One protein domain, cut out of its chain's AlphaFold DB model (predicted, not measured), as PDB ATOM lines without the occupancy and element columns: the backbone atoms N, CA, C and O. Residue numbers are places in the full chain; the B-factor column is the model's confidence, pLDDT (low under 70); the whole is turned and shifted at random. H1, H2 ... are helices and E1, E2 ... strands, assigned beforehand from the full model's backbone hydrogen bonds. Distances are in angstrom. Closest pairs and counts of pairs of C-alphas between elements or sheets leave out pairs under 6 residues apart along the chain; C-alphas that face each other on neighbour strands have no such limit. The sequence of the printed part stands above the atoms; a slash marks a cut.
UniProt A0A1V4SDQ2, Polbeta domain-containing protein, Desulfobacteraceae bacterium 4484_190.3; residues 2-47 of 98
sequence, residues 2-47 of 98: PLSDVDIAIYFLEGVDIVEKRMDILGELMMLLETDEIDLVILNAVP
ATOM      1  N   PRO A   2      73.697  -6.057  60.477       55.84
ATOM      2  CA  PRO A   2      73.370  -7.416  60.049       55.84
ATOM      3  C   PRO A   2      74.361  -7.779  58.937       55.84
ATOM      4  O   PRO A   2      74.707  -6.914  58.127       55.84
ATOM      5  N   LEU A   3      74.936  -8.975  59.006       59.94
ATOM      6  CA  LEU A   3      75.833  -9.447  57.963       59.94
ATOM      7  C   LEU A   3      74.914  -9.724  56.770       59.94
ATOM      8  O   LEU A   3      74.074 -10.602  56.877       59.94
ATOM      9  N   SER A   4      74.973  -8.905  55.720       68.31
ATOM     10  CA  SER A   4      74.429  -9.347  54.437       68.31
ATOM     11  C   SER A   4      75.346 -10.473  53.964       68.31
ATOM     12  O   SER A   4      76.571 -10.363  54.099       68.31
ATOM     13  N   ASP A   5      74.777 -11.563  53.469       83.56
ATOM     14  CA  ASP A   5      75.568 -12.642  52.882       83.56
ATOM     15  C   ASP A   5      76.169 -12.199  51.536       83.56
ATOM     16  O   ASP A   5      77.204 -12.720  51.102       83.56
ATOM     17  N   VAL A   6      75.536 -11.224  50.866       90.75
ATOM     18  CA  VAL A   6      75.880 -10.797  49.506       90.75
ATOM     19  C   VAL A   6      75.830  -9.271  49.348       90.75
ATOM     20  O   VAL A   6      74.767  -8.673  49.186       90.75
ATOM     21  N   ASP A   7      77.008  -8.646  49.267       93.75
ATOM     22  CA  ASP A   7      77.155  -7.218  48.959       93.75
ATOM     23  C   ASP A   7      77.388  -6.992  47.451       93.75
ATOM     24  O   ASP A   7      78.378  -7.456  46.873       93.75
ATOM     25  N   ILE A   8      76.506  -6.232  46.794       95.69
ATOM     26  CA  ILE A   8      76.576  -5.935  45.355       95.69
ATOM     27  C   ILE A   8      76.602  -4.426  45.130       95.69
ATOM     28  O   ILE A   8      75.757  -3.681  45.618       95.69
ATOM     29  N   ALA A   9      77.551  -3.966  44.315       96.75
ATOM     30  CA  ALA A   9      77.663  -2.566  43.928       96.75
ATOM     31  C   ALA A   9      77.428  -2.383  42.421       96.75
ATOM     32  O   ALA A   9      78.101  -3.012  41.603       96.75
ATOM     33  N   ILE A  10      76.508  -1.486  42.049       96.75
ATOM     34  CA  ILE A  10      76.116  -1.220  40.656       96.75
ATOM     35  C   ILE A  10      76.346   0.247  40.310       96.75
ATOM     36  O   ILE A  10      76.079   1.146  41.104       96.75
ATOM     37  N   TYR A  11      76.835   0.497  39.098       96.69
ATOM     38  CA  TYR A  11      76.905   1.832  38.516       96.69
ATOM     39  C   TYR A  11      75.780   2.003  37.493       96.69
ATOM     40  O   TYR A  11      75.707   1.232  36.536       96.69
ATOM     41  N   PHE A  12      74.945   3.032  37.653       95.38
ATOM     42  CA  PHE A  12      73.930   3.387  36.658       95.38
ATOM     43  C   PHE A  12      74.393   4.536  35.765       95.38
ATOM     44  O   PHE A  12      75.010   5.492  36.236       95.38
ATOM     45  N   LEU A  13      74.054   4.451  34.478       93.62
ATOM     46  CA  LEU A  13      74.196   5.568  33.547       93.62
ATOM     47  C   LEU A  13      73.256   6.719  33.931       93.62
ATOM     48  O   LEU A  13      72.271   6.535  34.646       93.62
ATOM     49  N   GLU A  14      73.567   7.915  33.442       89.88
ATOM     50  CA  GLU A  14      72.695   9.075  33.616       89.88
ATOM     51  C   GLU A  14      71.326   8.851  32.954       89.88
ATOM     52  O   GLU A  14      71.210   8.153  31.947       89.88
ATOM     53  N   GLY A  15      70.281   9.446  33.537       90.75
ATOM     54  CA  GLY A  15      68.904   9.335  33.041       90.75
ATOM     55  C   GLY A  15      68.155   8.066  33.461       90.75
ATOM     56  O   GLY A  15      66.986   7.925  33.117       90.75
ATOM     57  N   VAL A  16      68.786   7.162  34.215       92.81
ATOM     58  CA  VAL A  16      68.118   5.988  34.797       92.81
ATOM     59  C   VAL A  16      67.309   6.395  36.033       92.81
ATOM     60  O   VAL A  16      67.830   7.104  36.896       92.81
ATOM     61  N   ASP A  17      66.070   5.903  36.158       94.06
ATOM     62  CA  ASP A  17      65.346   5.943  37.433       94.06
ATOM     63  C   ASP A  17      66.012   4.974  38.414       94.06
ATOM     64  O   ASP A  17      65.844   3.754  38.370       94.06
ATOM     65  N   ILE A  18      66.841   5.550  39.279       92.31
ATOM     66  CA  ILE A  18      67.653   4.829  40.252       92.31
ATOM     67  C   ILE A  18      66.773   4.079  41.259       92.31
ATOM     68  O   ILE A  18      67.166   3.008  41.713       92.31
ATOM     69  N   VAL A  19      65.612   4.627  41.633       91.81
ATOM     70  CA  VAL A  19      64.750   4.023  42.656       91.81
ATOM     71  C   VAL A  19      64.059   2.798  42.082       91.81
ATOM     72  O   VAL A  19      64.159   1.723  42.672       91.81
ATOM     73  N   GLU A  20      63.430   2.947  40.917       94.69
ATOM     74  CA  GLU A  20      62.759   1.847  40.224       94.69
ATOM     75  C   GLU A  20      63.759   0.734  39.888       94.69
ATOM     76  O   GLU A  20      63.586  -0.407  40.313       94.69
ATOM     77  N   LYS A  21      64.892   1.073  39.253       94.88
ATOM     78  CA  LYS A  21      65.897   0.065  38.882       94.88
ATOM     79  C   LYS A  21      66.569  -0.617  40.049       94.88
ATOM     80  O   LYS A  21      66.933  -1.785  39.930       94.88
ATOM     81  N   ARG A  22      66.733   0.066  41.177       94.19
ATOM     82  CA  ARG A  22      67.224  -0.589  42.387       94.19
ATOM     83  C   ARG A  22      66.234  -1.644  42.877       94.19
ATOM     84  O   ARG A  22      66.678  -2.724  43.247       94.19
ATOM     85  N   MET A  23      64.938  -1.330  42.893       94.81
ATOM     86  CA  MET A  23      63.900  -2.252  43.364       94.81
ATOM     87  C   MET A  23      63.761  -3.462  42.441       94.81
ATOM     88  O   MET A  23      63.749  -4.586  42.940       94.81
ATOM     89  N   ASP A  24      63.754  -3.242  41.123       97.06
ATOM     90  CA  ASP A  24      63.724  -4.313  40.118       97.06
ATOM     91  C   ASP A  24      64.880  -5.302  40.334       97.06
ATOM     92  O   ASP A  24      64.668  -6.500  40.520       97.06
ATOM     93  N   ILE A  25      66.114  -4.785  40.363       95.75
ATOM     94  CA  ILE A  25      67.319  -5.615  40.475       95.75
ATOM     95  C   ILE A  25      67.364  -6.337  41.819       95.75
ATOM     96  O   ILE A  25      67.729  -7.508  41.865       95.75
ATOM     97  N   LEU A  26      67.005  -5.662  42.914       95.31
ATOM     98  CA  LEU A  26      66.981  -6.296  44.228       95.31
ATOM     99  C   LEU A  26      65.989  -7.467  44.248       95.31
ATOM    100  O   LEU A  26      66.356  -8.550  44.693       95.31
ATOM    101  N   GLY A  27      64.784  -7.285  43.699       96.38
ATOM    102  CA  GLY A  27      63.790  -8.354  43.595       96.38
ATOM    103  C   GLY A  27      64.277  -9.543  42.763       96.38
ATOM    104  O   GLY A  27      64.138 -10.691  43.185       96.38
ATOM    105  N   GLU A  28      64.903  -9.288  41.611       97.06
ATOM    106  CA  GLU A  28      65.493 -10.342  40.777       97.06
ATOM    107  C   GLU A  28      66.618 -11.097  41.497       97.06
ATOM    108  O   GLU A  28      66.664 -12.327  41.449       97.06
ATOM    109  N   LEU A  29      67.502 -10.382  42.197       95.31
ATOM    110  CA  LEU A  29      68.599 -10.989  42.951       95.31
ATOM    111  C   LEU A  29      68.089 -11.843  44.113       95.31
ATOM    112  O   LEU A  29      68.598 -12.942  44.306       95.31
ATOM    113  N   MET A  30      67.072 -11.381  44.845       95.00
ATOM    114  CA  MET A  30      66.471 -12.151  45.939       95.00
ATOM    115  C   MET A  30      65.848 -13.455  45.435       95.00
ATOM    116  O   MET A  30      66.014 -14.502  46.057       95.00
ATOM    117  N   MET A  31      65.169 -13.417  44.281       96.44
ATOM    118  CA  MET A  31      64.626 -14.627  43.653       96.44
ATOM    119  C   MET A  31      65.726 -15.577  43.174       96.44
ATOM    120  O   MET A  31      65.585 -16.786  43.311       96.44
ATOM    121  N   LEU A  32      66.807 -15.045  42.597       95.88
ATOM    122  CA  LEU A  32      67.899 -15.844  42.040       95.88
ATOM    123  C   LEU A  32      68.778 -16.487  43.120       95.88
ATOM    124  O   LEU A  32      69.255 -17.603  42.937       95.88
ATOM    125  N   LEU A  33      69.045 -15.752  44.199       93.62
ATOM    126  CA  LEU A  33      69.945 -16.164  45.275       93.62
ATOM    127  C   LEU A  33      69.206 -16.826  46.443       93.62
ATOM    128  O   LEU A  33      69.859 -17.295  47.370       93.62
ATOM    129  N   GLU A  34      67.870 -16.862  46.393       95.12
ATOM    130  CA  GLU A  34      66.998 -17.442  47.422       95.12
ATOM    131  C   GLU A  34      67.250 -16.865  48.832       95.12
ATOM    132  O   GLU A  34      67.092 -17.552  49.838       95.12
ATOM    133  N   THR A  35      67.638 -15.586  48.914       92.00
ATOM    134  CA  THR A  35      67.918 -14.869  50.169       92.00
ATOM    135  C   THR A  35      67.482 -13.406  50.091       92.00
ATOM    136  O   THR A  35      67.535 -12.786  49.026       92.00
ATOM    137  N   ASP A  36      67.050 -12.844  51.218       91.19
ATOM    138  CA  ASP A  36      66.778 -11.416  51.399       91.19
ATOM    139  C   ASP A  36      67.954 -10.648  52.029       91.19
ATOM    140  O   ASP A  36      67.918  -9.418  52.111       91.19
ATOM    141  N   GLU A  37      69.034 -11.342  52.399       93.62
ATOM    142  CA  GLU A  37      70.244 -10.769  53.001       93.62
ATOM    143  C   GLU A  37      71.210 -10.206  51.940       93.62
ATOM    144  O   GLU A  37      72.381 -10.580  51.864       93.62
ATOM    145  N   ILE A  38      70.708  -9.293  51.101       93.00
ATOM    146  CA  ILE A  38      71.452  -8.664  49.998       93.00
ATOM    147  C   ILE A  38      71.600  -7.161  50.249       93.00
ATOM    148  O   ILE A  38      70.601  -6.439  50.330       93.00
ATOM    149  N   ASP A  39      72.837  -6.656  50.289       93.19
ATOM    150  CA  ASP A  39      73.095  -5.210  50.284       93.19
ATOM    151  C   ASP A  39      73.388  -4.707  48.865       93.19
ATOM    152  O   ASP A  39      74.446  -4.962  48.287       93.19
ATOM    153  N   LEU A  40      72.435  -3.966  48.290       94.50
ATOM    154  CA  LEU A  40      72.579  -3.346  46.974       94.50
ATOM    155  C   LEU A  40      72.975  -1.870  47.089       94.50
ATOM    156  O   LEU A  40      72.158  -1.002  47.443       94.50
ATOM    157  N   VAL A  41      74.214  -1.582  46.689       95.06
ATOM    158  CA  VAL A  41      74.843  -0.259  46.712       95.06
ATOM    159  C   VAL A  41      74.912   0.361  45.317       95.06
ATOM    160  O   VAL A  41      75.364  -0.248  44.351       95.06
ATOM    161  N   ILE A  42      74.542   1.638  45.217       95.88
ATOM    162  CA  ILE A  42      74.593   2.396  43.962       95.88
ATOM    163  C   ILE A  42      75.841   3.272  43.951       95.88
ATOM    164  O   ILE A  42      75.910   4.302  44.626       95.88
ATOM    165  N   LEU A  43      76.837   2.852  43.172       95.75
ATOM    166  CA  LEU A  43      78.188   3.406  43.161       95.75
ATOM    167  C   LEU A  43      78.202   4.912  42.940       95.75
ATOM    168  O   LEU A  43      78.874   5.620  43.675       95.75
ATOM    169  N   ASN A  44      77.448   5.437  41.979       92.88
ATOM    170  CA  ASN A  44      77.424   6.870  41.693       92.88
ATOM    171  C   ASN A  44      76.646   7.713  42.724       92.88
ATOM    172  O   ASN A  44      76.841   8.928  42.739       92.88
ATOM    173  N   ALA A  45      75.885   7.104  43.643       92.69
ATOM    174  CA  ALA A  45      75.075   7.801  44.650       92.69
ATOM    175  C   ALA A  45      75.662   7.781  46.077       92.69
ATOM    176  O   ALA A  45      75.241   8.569  46.922       92.69
ATOM    177  N   VAL A  46      76.643   6.919  46.368       94.88
ATOM    178  CA  VAL A  46      77.199   6.783  47.729       94.88
ATOM    179  C   VAL A  46      78.348   7.757  48.055       94.88
ATOM    180  O   VAL A  46      78.998   8.292  47.141       94.88
ATOM    181  N   PRO A  47      78.637   8.005  49.352       96.75
ATOM    182  CA  PRO A  47      79.764   8.834  49.782       96.75
ATOM    183  C   PRO A  47      81.122   8.326  49.285       96.75
ATOM    184  O   PRO A  47      81.328   7.130  49.093       96.75
TER     185      PRO A  47
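Overview. This is residues 2 to 47 of the 98 residues of the protein "Polbeta domain-containing protein" of Desulfobacteraceae bacterium 4484_190.3 (UniProt A0A1V4SDQ2). A narrow ribbon of two parallel strands, E1 and E2, side by side, has one longer helix, H1, packed over one of its faces; the helix, which comes between the two strands along the chain, runs back over that face and is nearer to E2 than to E1. Both ends of the printed part, at Pro 2 and Pro 47, turn away from the helix. The printed part has 46 residues, with E1, H1 and E2 in that order along the chain, in a mixed class of helices and strands. It is only just compact, close to loose, with a radius of gyration of the C-alphas of 11.0 A, and flat, spanning 30 by 22 by 12 A.

Along the chain. E1 covers residues 6 to 10 and measures 13.0 A from first to last C-alpha, beginning at C-alpha 6 (75.880, -10.797, 49.506). H1 covers residues 18 to 33, 21.7 A long, with C-alpha 18 at (67.653, 4.829, 40.252). E2 covers residues 38 to 42, also 13.0 A, ending at C-alpha 42 (74.593, 2.396, 43.962).

Arrangement. E1 and E2 are parallel neighbours at 19 degrees. The C-alphas of Ala 9 and Val 41 face each other at 4.6 A. N 8 and O 39 are within hydrogen-bond range at 2.8 A, as are N 39 and O 6 at 3.0 A. E1, H1 and E2 form a strand-helix-strand unit, two parallel neighbour strands with a helix between them along the chain, and its crossover is right-handed. H1 and E2 have 5 pairs of C-alphas within 8 A; the closest are those of Leu 26 and Leu 40, 6.9 A apart. E1 and H1 are near each other, with 6 pairs of C-alphas within 10 A. In H1 every O i to N i+4 pair is within hydrogen-bond range.

Size, cuts and confidence. The two C-alphas farthest apart, those of Pro 2 and Gly 15, are separated by 32.1 A. The printed part has no cut. The link from E1 to H1, 7 residues, is short, and that from H1 to E2, 4 residues, is tight. The mean pLDDT of the printed part is 92.0; residues 2 to 4 are under 70.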